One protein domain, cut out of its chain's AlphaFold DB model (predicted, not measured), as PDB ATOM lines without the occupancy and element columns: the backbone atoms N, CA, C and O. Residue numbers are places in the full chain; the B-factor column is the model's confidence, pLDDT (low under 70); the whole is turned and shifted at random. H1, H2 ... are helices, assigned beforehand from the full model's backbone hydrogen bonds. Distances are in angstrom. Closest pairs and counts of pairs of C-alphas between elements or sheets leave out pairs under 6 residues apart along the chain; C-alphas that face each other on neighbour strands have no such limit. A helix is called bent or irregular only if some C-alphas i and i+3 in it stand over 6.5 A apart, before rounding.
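What this domain is: This is residues 17 to 94 of the 104 residues of an uncharacterized protein of Streptomyces fagopyri (UniProt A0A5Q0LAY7). A long helix, H3, is crossed at nearly a right angle by H1, and the short H2 packs on both of them near the beginning of H3. Past the crossing with H1, the later part of H3 runs on, and a long link of residues 66 to 89 folds back beside it and then returns to the short H4, near the end of H3. The printed part has 78 residues with four named helices, in the order H1, H2, H3, H4, and no named strand; its class is all helix. It is compact, with a radius of gyration of the C-alphas of 12.6 A, and spans 37 by 28 by 22 A.

How they stand to each other: H1, residues 17 to 31, touches H2, residues 36 to 43, at a steep tilt of 54 degrees, opposite ways; their closest C-alphas, those of Val 26 and Ala 39, are 5.5 A apart. H1 also touches H3, residues 47 to 65, which touches H1 with residues 50 to 58 alone. The closest C-alphas of H1 and H3, those of Gly 23 and Arg 53, are 4.1 A apart, and the lines are about perpendicular at 89 degrees. H2 touches residues 47 to 51 of H3 alone, about perpendicular at 81 degrees, with the closest C-alphas, those of Ala 40 and Thr 47, 5.2 A apart. The packing of H1, H2 and H3 is mostly crossed, with no touching pair at a shallow tilt. H4, residues 90 to 93, is close to but not clearly touching H3; their closest C-alphas, those of Pro 63 and Leu 92, are 6.6 A apart. H4 is apart from H1 and H2. In H1 and H2 every O i to N i+4 pair is within hydrogen-bond range; in H3 12 of 15 are, and H4 is too short for such a pair, while its one O i to N i+3 pair is not within range.

Where its parts are: H1 begins at C-alpha 17, (150.404, 15.188, 129.681), and is 20.5 A long from first to last C-alpha. H2 measures 10.4 A. H3 runs 26.2 A from C-alpha 47, (132.211, 7.695, 129.364), to C-alpha 65; it has a kink of 25 degrees near residue 59 and is irregular, with C-alphas 60 and 63 7.1 A apart. H4, 5.2 A long, ends at C-alpha 93, (154.109, -10.713, 130.165).

The domain as a whole: The two C-alphas farthest apart, those of Gln 42 and Gly 94, are 37.1 A apart. The printed part has no cut. The links H1 to H2 and H2 to H3 are tight; the link H3 to H4, 24 residues, is long. The mean pLDDT of the printed part is 92.7, and no printed residue is under 70.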
ATOM      1  N   GLU A  17     150.665  14.575 128.375       92.25
ATOM      2  CA  GLU A  17     150.404  15.188 129.681       92.25
ATOM      3  C   GLU A  17     148.907  15.361 129.939       92.25
ATOM      4  O   GLU A  17     148.398  14.901 130.954       92.25
ATOM      5  N   THR A  18     148.161  15.928 128.984       92.69
ATOM      6  CA  THR A  18     146.702  16.058 129.093       92.69
ATOM      7  C   THR A  18     146.031  14.691 129.190       92.69
ATOM      8  O   THR A  18     145.105  14.501 129.976       92.69
ATOM      9  N   LYS A  19     146.499  13.708 128.412       92.38
ATOM     10  CA  LYS A  19     146.003  12.329 128.475       92.38
ATOM     11  C   LYS A  19     146.271  11.697 129.845       92.38
ATOM     12  O   LYS A  19     145.381  11.023 130.361       92.38
ATOM     13  N   ALA A  20     147.458  11.900 130.405       93.75
ATOM     14  CA  ALA A  20     147.839  11.390 131.715       93.75
ATOM     15  C   ALA A  20     147.028  12.068 132.825       93.75
ATOM     16  O   ALA A  20     146.401  11.365 133.608       93.75
ATOM     17  N   ALA A  21     146.935  13.400 132.823       96.75
ATOM     18  CA  ALA A  21     146.160  14.174 133.793       96.75
ATOM     19  C   ALA A  21     144.676  13.780 133.793       96.75
ATOM     20  O   ALA A  21     144.109  13.486 134.840       96.75
ATOM     21  N   GLN A  22     144.057  13.670 132.609       97.06
ATOM     22  CA  GLN A  22     142.682  13.172 132.477       97.06
ATOM     23  C   GLN A  22     142.529  11.745 133.012       97.06
ATOM     24  O   GLN A  22     141.519  11.414 133.624       97.06
ATOM     25  N   GLY A  23     143.505  10.875 132.747       96.81
ATOM     26  CA  GLY A  23     143.464   9.494 133.215       96.81
ATOM     27  C   GLY A  23     143.627   9.367 134.720       96.81
ATOM     28  O   GLY A  23     142.904   8.574 135.313       96.81
ATOM     29  N   LEU A  24     144.514  10.162 135.321       98.00
ATOM     30  CA  LEU A  24     144.714  10.229 136.767       98.00
ATOM     31  C   LEU A  24     143.451  10.739 137.462       98.00
ATOM     32  O   LEU A  24     142.936  10.035 138.320       98.00
ATOM     33  N   ALA A  25     142.877  11.853 137.001       98.19
ATOM     34  CA  ALA A  25     141.651  12.406 137.580       98.19
ATOM     35  C   ALA A  25     140.483  11.400 137.563       98.19
ATOM     36  O   ALA A  25     139.782  11.221 138.555       98.19
ATOM     37  N   VAL A  26     140.284  10.683 136.449       98.38
ATOM     38  CA  VAL A  26     139.249   9.636 136.387       98.38
ATOM     39  C   VAL A  26     139.605   8.452 137.292       98.38
ATOM     40  O   VAL A  26     138.727   7.909 137.958       98.38
ATOM     41  N   LEU A  27     140.870   8.023 137.309       97.56
ATOM     42  CA  LEU A  27     141.315   6.879 138.106       97.56
ATOM     43  C   LEU A  27     141.197   7.144 139.613       97.56
ATOM     44  O   LEU A  27     140.815   6.230 140.343       97.56
ATOM     45  N   GLU A  28     141.470   8.364 140.068       98.00
ATOM     46  CA  GLU A  28     141.286   8.798 141.457       98.00
ATOM     47  C   GLU A  28     139.823   8.655 141.882       98.00
ATOM     48  O   GLU A  28     139.532   7.974 142.866       98.00
ATOM     49  N   LEU A  29     138.889   9.184 141.085       98.31
ATOM     50  CA  LEU A  29     137.451   9.079 141.356       98.31
ATOM     51  C   LEU A  29     136.971   7.624 141.388       98.31
ATOM     52  O   LEU A  29     136.202   7.234 142.265       98.31
ATOM     53  N   VAL A  30     137.439   6.801 140.448       97.69
ATOM     54  CA  VAL A  30     137.073   5.378 140.388       97.69
ATOM     55  C   VAL A  30     137.637   4.610 141.581       97.69
ATOM     56  O   VAL A  30     136.939   3.779 142.158       97.69
ATOM     57  N   THR A  31     138.875   4.898 141.985       96.31
ATOM     58  CA  THR A  31     139.492   4.296 143.180       96.31
ATOM     59  C   THR A  31     138.766   4.715 144.458       96.31
ATOM     60  O   THR A  31     138.649   3.917 145.381       96.31
ATOM     61  N   ALA A  32     138.201   5.924 144.481       97.19
ATOM     62  CA  ALA A  32     137.344   6.414 145.559       97.19
ATOM     63  C   ALA A  32     135.913   5.827 145.544       97.19
ATOM     64  O   ALA A  32     135.094   6.187 146.386       97.19
ATOM     65  N   GLY A  33     135.595   4.924 144.607       97.62
ATOM     66  CA  GLY A  33     134.314   4.211 144.543       97.62
ATOM     67  C   GLY A  33     133.312   4.760 143.523       97.62
ATOM     68  O   GLY A  33     132.219   4.209 143.392       97.62
ATOM     69  N   ALA A  34     133.655   5.805 142.764       97.38
ATOM     70  CA  ALA A  34     132.780   6.299 141.706       97.38
ATOM     71  C   ALA A  34     132.692   5.304 140.537       97.38
ATOM     72  O   ALA A  34     133.668   4.663 140.139       97.38
ATOM     73  N   SER A  35     131.518   5.227 139.907       98.12
ATOM     74  CA  SER A  35     131.404   4.538 138.620       98.12
ATOM     75  C   SER A  35     132.165   5.307 137.530       98.12
ATOM     76  O   SER A  35     132.297   6.530 137.594       98.12
ATOM     77  N   ILE A  36     132.595   4.622 136.464       97.38
ATOM     78  CA  ILE A  36     133.222   5.281 135.300       97.38
ATOM     79  C   ILE A  36     132.307   6.350 134.687       97.38
ATOM     80  O   ILE A  36     132.799   7.371 134.215       97.38
ATOM     81  N   ARG A  37     130.984   6.132 134.696       98.00
ATOM     82  CA  ARG A  37     130.008   7.112 134.197       98.00
ATOM     83  C   ARG A  37     130.034   8.380 135.048       98.00
ATOM     84  O   ARG A  37     130.212   9.462 134.507       98.00
ATOM     85  N   THR A  38     129.946   8.223 136.365       98.31
ATOM     86  CA  THR A  38     130.006   9.332 137.325       98.31
ATOM     87  C   THR A  38     131.328  10.093 137.218       98.31
ATOM     88  O   THR A  38     131.339  11.319 137.163       98.31
ATOM     89  N   ALA A  39     132.454   9.384 137.114       98.19
ATOM     90  CA  ALA A  39     133.761  10.013 136.943       98.19
ATOM     91  C   ALA A  39     133.880  10.772 135.607       98.19
ATOM     92  O   ALA A  39     134.512  11.825 135.543       98.19
ATOM     93  N   ALA A  40     133.256  10.271 134.536       97.75
ATOM     94  CA  ALA A  40     133.219  10.950 133.243       97.75
ATOM     95  C   ALA A  40     132.437  12.270 133.312       97.75
ATOM     96  O   ALA A  40     132.929  13.290 132.834       97.75
ATOM     97  N   GLU A  41     131.274  12.266 133.969       97.94
ATOM     98  CA  GLU A  41     130.464  13.468 134.211       97.94
ATOM     99  C   GLU A  41     131.251  14.520 135.003       97.94
ATOM    100  O   GLU A  41     131.331  15.672 134.584       97.94
ATOM    101  N   GLN A  42     131.916  14.113 136.088       97.75
ATOM    102  CA  GLN A  42     132.704  15.020 136.933       97.75
ATOM    103  C   GLN A  42     133.942  15.598 136.232       97.75
ATOM    104  O   GLN A  42     134.366  16.708 136.537       97.75
ATOM    105  N   THR A  43     134.524  14.867 135.280       96.31
ATOM    106  CA  THR A  43     135.722  15.298 134.536       96.31
ATOM    107  C   THR A  43     135.402  15.956 133.192       96.31
ATOM    108  O   THR A  43     136.319  16.338 132.463       96.31
ATOM    109  N   GLY A  44     134.120  16.082 132.831       96.31
ATOM    110  CA  GLY A  44     133.693  16.635 131.543       96.31
ATOM    111  C   GLY A  44     134.098  15.776 130.337       96.31
ATOM    112  O   GLY A  44     134.263  16.287 129.228       96.31
ATOM    113  N   LEU A  45     134.299  14.470 130.535       95.56
ATOM    114  CA  LEU A  45     134.682  13.523 129.492       95.56
ATOM    115  C   LEU A  45     133.484  12.680 129.049       95.56
ATOM    116  O   LEU A  45     132.554  12.427 129.806       95.56
ATOM    117  N   SER A  46     133.536  12.142 127.826       96.31
ATOM    118  CA  SER A  46     132.637  11.035 127.478       96.31
ATOM    119  C   SER A  46     132.996   9.790 128.295       96.31
ATOM    120  O   SER A  46     134.179   9.537 128.546       96.31
ATOM    121  N   THR A  47     132.008   8.959 128.631       96.38
ATOM    122  CA  THR A  47     132.211   7.695 129.364       96.38
ATOM    123  C   THR A  47     133.284   6.812 128.722       96.38
ATOM    124  O   THR A  47     134.154   6.275 129.407       96.38
ATOM    125  N   THR A  48     133.282   6.707 127.390       93.56
ATOM    126  CA  THR A  48     134.283   5.936 126.640       93.56
ATOM    127  C   THR A  48     135.675   6.554 126.755       93.56
ATOM    128  O   THR A  48     136.658   5.833 126.927       93.56
ATOM    129  N   THR A  49     135.791   7.882 126.670       94.12
ATOM    130  CA  THR A  49     137.075   8.573 126.851       94.12
ATOM    131  C   THR A  49     137.598   8.365 128.266       94.12
ATOM    132  O   THR A  49     138.745   7.949 128.410       94.12
ATOM    133  N   ALA A  50     136.766   8.577 129.287       96.06
ATOM    134  CA  ALA A  50     137.120   8.375 130.688       96.06
ATOM    135  C   ALA A  50     137.630   6.946 130.938       96.06
ATOM    136  O   ALA A  50     138.742   6.767 131.434       96.06
ATOM    137  N   TRP A  51     136.892   5.934 130.463       95.25
ATOM    138  CA  TRP A  51     137.306   4.530 130.526       95.25
ATOM    139  C   TRP A  51     138.687   4.303 129.903       95.25
ATOM    140  O   TRP A  51     139.581   3.731 130.531       95.25
ATOM    141  N   ARG A  52     138.901   4.794 128.674       93.88
ATOM    142  CA  ARG A  52     140.182   4.618 127.980       93.88
ATOM    143  C   ARG A  52     141.333   5.339 128.685       93.88
ATOM    144  O   ARG A  52     142.459   4.859 128.613       93.88
ATOM    145  N   ARG A  53     141.089   6.505 129.294       94.81
ATOM    146  CA  ARG A  53     142.111   7.301 129.996       94.81
ATOM    147  C   ARG A  53     142.517   6.641 131.313       94.81
ATOM    148  O   ARG A  53     143.708   6.428 131.515       94.81
ATOM    149  N   ALA A  54     141.545   6.241 132.131       95.56
ATOM    150  CA  ALA A  54     141.793   5.565 133.401       95.56
ATOM    151  C   ALA A  54     142.556   4.249 133.208       95.56
ATOM    152  O   ALA A  54     143.570   4.009 133.860       95.56
ATOM    153  N   HIS A  55     142.124   3.416 132.254       94.88
ATOM    154  CA  HIS A  55     142.823   2.165 131.972       94.88
ATOM    155  C   HIS A  55     144.220   2.377 131.406       94.88
ATOM    156  O   HIS A  55     145.123   1.642 131.773       94.88
ATOM    157  N   TRP A  56     144.418   3.384 130.554       94.19
ATOM    158  CA  TRP A  56     145.744   3.669 130.018       94.19
ATOM    159  C   TRP A  56     146.741   4.050 131.123       94.19
ATOM    160  O   TRP A  56     147.867   3.564 131.107       94.19
ATOM    161  N   VAL A  57     146.317   4.853 132.106       94.94
ATOM    162  CA  VAL A  57     147.145   5.178 133.281       94.94
ATOM    163  C   VAL A  57     147.402   3.938 134.133       94.94
ATOM    164  O   VAL A  57     148.547   3.682 134.489       94.94
ATOM    165  N   ARG A  58     146.368   3.130 134.401       94.00
ATOM    166  CA  ARG A  58     146.505   1.874 135.152       94.00
ATOM    167  C   ARG A  58     147.458   0.884 134.480       94.00
ATOM    168  O   ARG A  58     148.208   0.202 135.163       94.00
ATOM    169  N   ASP A  59     147.416   0.790 133.155       93.50
ATOM    170  CA  ASP A  59     148.295  -0.088 132.382       93.50
ATOM    171  C   ASP A  59     149.739   0.420 132.404       93.50
ATOM    172  O   ASP A  59     150.667  -0.374 132.516       93.50
ATOM    173  N   TRP A  60     149.932   1.741 132.344       93.31
ATOM    174  CA  TRP A  60     151.252   2.365 132.418       93.31
ATOM    175  C   TRP A  60     151.902   2.213 133.797       93.31
ATOM    176  O   TRP A  60     153.109   2.000 133.880       93.31
ATOM    177  N   SER A  61     151.119   2.289 134.877       92.62
ATOM    178  CA  SER A  61     151.626   2.133 136.245       92.62
ATOM    179  C   SER A  61     151.793   0.676 136.682       92.62
ATOM    180  O   SER A  61     152.443   0.420 137.696       92.62
ATOM    181  N   LEU A  62     151.242  -0.283 135.932       92.69
ATOM    182  CA  LEU A  62     151.216  -1.687 136.330       92.69
ATOM    183  C   LEU A  62     152.612  -2.287 136.567       92.69
ATOM    184  O   LEU A  62     152.753  -2.949 137.592       92.69
ATOM    185  N   PRO A  63     153.650  -2.050 135.731       93.50
ATOM    186  CA  PRO A  63     155.012  -2.508 136.029       93.50
ATOM    187  C   PRO A  63     155.519  -2.059 137.403       93.50
ATOM    188  O   PRO A  63     156.112  -2.856 138.128       93.50
ATOM    189  N   GLY A  64     155.203  -0.823 137.800       93.25
ATOM    190  CA  GLY A  64     155.614  -0.268 139.089       93.25
ATOM    191  C   GLY A  64     155.054  -1.045 140.283       93.25
ATOM    192  O   GLY A  64     155.738  -1.178 141.292       93.25
ATOM    193  N   LEU A  65     153.863  -1.644 140.152       92.06
ATOM    194  CA  LEU A  65     153.280  -2.501 141.193       92.06
ATOM    195  C   LEU A  65     154.061  -3.809 141.408       92.06
ATOM    196  O   LEU A  65     153.910  -4.438 142.451       92.06
ATOM    197  N   TYR A  66     154.904  -4.198 140.450       92.00
ATOM    198  CA  TYR A  66     155.798  -5.356 140.532       92.00
ATOM    199  C   TYR A  66     157.266  -4.949 140.744       92.00
ATOM    200  O   TYR A  66     158.162  -5.768 140.563       92.00
ATOM    201  N   GLY A  67     157.537  -3.686 141.094       93.75
ATOM    202  CA  GLY A  67     158.903  -3.178 141.257       93.75
ATOM    203  C   GLY A  67     159.676  -3.025 139.941       93.75
ATOM    204  O   GLY A  67     160.901  -2.941 139.956       93.75
ATOM    205  N   LEU A  68     158.980  -2.990 138.800       92.94
ATOM    206  CA  LEU A  68     159.578  -2.870 137.471       92.94
ATOM    207  C   LEU A  68     159.401  -1.457 136.907       92.94
ATOM    208  O   LEU A  68     158.385  -0.794 137.125       92.94
ATOM    209  N   THR A  69     160.375  -1.002 136.122       90.69
ATOM    210  CA  THR A  69     160.286   0.278 135.410       90.69
ATOM    211  C   THR A  69     159.562   0.098 134.072       90.69
ATOM    212  O   THR A  69     160.026  -0.702 133.257       90.69
ATOM    213  N   PRO A  70     158.480   0.848 133.793       88.94
ATOM    214  CA  PRO A  70     157.828   0.814 132.489       88.94
ATOM    215  C   PRO A  70     158.746   1.415 131.413       88.94
ATOM    216  O   PRO A  70     159.225   2.539 131.556       88.94
ATOM    217  N   ARG A  71     158.987   0.685 130.318       88.19
ATOM    218  CA  ARG A  71     159.873   1.121 129.221       88.19
ATOM    219  C   ARG A  71     159.109   1.606 127.993       88.19
ATOM    220  O   ARG A  71     159.675   2.319 127.167       88.19
ATOM    221  N   ARG A  72     157.838   1.216 127.834       87.38
ATOM    222  CA  ARG A  72     157.026   1.512 126.639       87.38
ATOM    223  C   ARG A  72     155.602   1.912 126.990       87.38
ATOM    224  O   ARG A  72     154.944   1.251 127.788       87.38
ATOM    225  N   LEU A  73     155.110   2.986 126.368       88.06
ATOM    226  CA  LEU A  73     153.733   3.433 126.579       88.06
ATOM    227  C   LEU A  73     152.759   2.343 126.107       88.06
ATOM    228  O   LEU A  73     152.874   1.895 124.962       88.06
ATOM    229  N   PRO A  74     151.767   1.950 126.924       88.25
ATOM    230  CA  PRO A  74     150.823   0.927 126.522       88.25
ATOM    231  C   PRO A  74     149.950   1.442 125.372       88.25
ATOM    232  O   PRO A  74     149.590   2.634 125.340       88.25
ATOM    233  N   PRO A  75     149.546   0.561 124.439       88.00
ATOM    234  CA  PRO A  75     148.530   0.908 123.464       88.00
ATOM    235  C   PRO A  75     147.220   1.240 124.189       88.00
ATOM    236  O   PRO A  75     146.920   0.750 125.278       88.00
ATOM    237  N   GLN A  76     146.416   2.113 123.590       87.50
ATOM    238  CA  GLN A  76     145.131   2.478 124.173       87.50
ATOM    239  C   GLN A  76     144.107   1.370 123.921       87.50
ATOM    240  O   GLN A  76     143.908   0.951 122.782       87.50
ATOM    241  N   ARG A  77     143.413   0.940 124.975       90.06
ATOM    242  CA  ARG A  77     142.341  -0.054 124.869       90.06
ATOM    243  C   ARG A  77     141.175   0.437 124.003       90.06
ATOM    244  O   ARG A  77     140.865   1.633 123.952       90.06
ATOM    245  N   GLY A  78     140.485  -0.494 123.354       82.81
ATOM    246  CA  GLY A  78     139.408  -0.197 122.412       82.81
ATOM    247  C   GLY A  78     139.904   0.433 121.109       82.81
ATOM    248  O   GLY A  78     139.165   1.220 120.515       82.81
ATOM    249  N   THR A  79     141.149   0.151 120.707       83.81
ATOM    250  CA  THR A  79     141.736   0.521 119.404       83.81
ATOM    251  C   THR A  79     142.143  -0.739 118.641       83.81
ATOM    252  O   THR A  79     142.179  -1.815 119.228       83.81
ATOM    253  N   ALA A  80     142.487  -0.634 117.352       82.69
ATOM    254  CA  ALA A  80     142.937  -1.793 116.570       82.69
ATOM    255  C   ALA A  80     144.159  -2.504 117.191       82.69
ATOM    256  O   ALA A  80     144.252  -3.724 117.130       82.69
ATOM    257  N   LEU A  81     145.049  -1.752 117.853       78.31
ATOM    258  CA  LEU A  81     146.237  -2.285 118.535       78.31
ATOM    259  C   LEU A  81     145.921  -2.968 119.875       78.31
ATOM    260  O   LEU A  81     146.747  -3.699 120.410       78.31
ATOM    261  N   CYS A  82     144.751  -2.698 120.455       85.75
ATOM    262  CA  CYS A  82     144.300  -3.294 121.709       85.75
ATOM    263  C   CYS A  82     142.764  -3.293 121.722       85.75
ATOM    264  O   CYS A  82     142.152  -2.384 122.296       85.75
ATOM    265  N   PRO A  83     142.111  -4.250 121.035       75.88
ATOM    266  CA  PRO A  83     140.669  -4.202 120.808       75.88
ATOM    267  C   PRO A  83     139.885  -4.326 122.115       75.88
ATOM    268  O   PRO A  83     138.939  -3.568 122.332       75.88
ATOM    269  N   ARG A  84     140.295  -5.232 123.011       71.06
ATOM    270  CA  ARG A  84     139.730  -5.418 124.357       71.06
ATOM    271  C   ARG A  84     140.788  -5.982 125.309       71.06
ATOM    272  O   ARG A  84     141.767  -6.568 124.865       71.06
ATOM    273  N   GLY A  85     140.548  -5.839 126.614       84.88
ATOM    274  CA  GLY A  85     141.402  -6.412 127.659       84.88
ATOM    275  C   GLY A  85     142.616  -5.557 128.019       84.88
ATOM    276  O   GLY A  85     142.729  -4.407 127.595       84.88
ATOM    277  N   ARG A  86     143.476  -6.105 128.884       89.88
ATOM    278  CA  ARG A  86     144.763  -5.501 129.251       89.88
ATOM    279  C   ARG A  86     145.741  -5.672 128.087       89.88
ATOM    280  O   ARG A  86     145.782  -6.766 127.527       89.88
ATOM    281  N   PRO A  87     146.501  -4.632 127.707       90.56
ATOM    282  CA  PRO A  87     147.529  -4.781 126.692       90.56
ATOM    283  C   PRO A  87     148.635  -5.724 127.171       90.56
ATOM    284  O   PRO A  87     148.873  -5.847 128.373       90.56
ATOM    285  N   TYR A  88     149.323  -6.352 126.218       89.69
ATOM    286  CA  TYR A  88     150.595  -7.006 126.497       89.69
ATOM    287  C   TYR A  88     151.605  -5.950 126.959       89.69
ATOM    288  O   TYR A  88     151.783  -4.925 126.296       89.69
ATOM    289  N   ILE A  89     152.230  -6.195 128.103       90.94
ATOM    290  CA  ILE A  89     153.241  -5.338 128.716       90.94
ATOM    291  C   ILE A  89     154.483  -6.202 128.858       90.94
ATOM    292  O   ILE A  89     154.482  -7.144 129.641       90.94
ATOM    293  N   GLU A  90     155.515  -5.909 128.075       89.75
ATOM    294  CA  GLU A  90     156.704  -6.756 127.927       89.75
ATOM    295  C   GLU A  90     157.395  -7.046 129.262       89.75
ATOM    296  O   GLU A  90     157.808  -8.173 129.506       89.75
ATOM    297  N   GLU A  91     157.440  -6.061 130.155       91.38
ATOM    298  CA  GLU A  91     158.023  -6.181 131.490       91.38
ATOM    299  C   GLU A  91     157.283  -7.198 132.371       91.38
ATOM    300  O   GLU A  91     157.873  -7.786 133.271       91.38
ATOM    301  N   LEU A  92     155.989  -7.402 132.122       92.00
ATOM    302  CA  LEU A  92     155.131  -8.283 132.913       92.00
ATOM    303  C   LEU A  92     154.913  -9.632 132.243       92.00
ATOM    304  O   LEU A  92     154.976 -10.667 132.899       92.00
ATOM    305  N   ASP A  93     154.621  -9.596 130.949       91.56
ATOM    306  CA  ASP A  93     154.109 -10.713 130.165       91.56
ATOM    307  C   ASP A  93     155.184 -11.383 129.311       91.56
ATOM    308  O   ASP A  93     154.925 -12.449 128.757       91.56
ATOM    309  N   GLY A  94     156.352 -10.753 129.153       90.12
ATOM    310  CA  GLY A  94     157.475 -11.310 128.408       90.12
ATOM    311  C   GLY A  94     158.261 -12.345 129.208       90.12
ATOM    312  O   GLY A  94     158.056 -12.477 130.414       90.12
TER     313      GLY A  94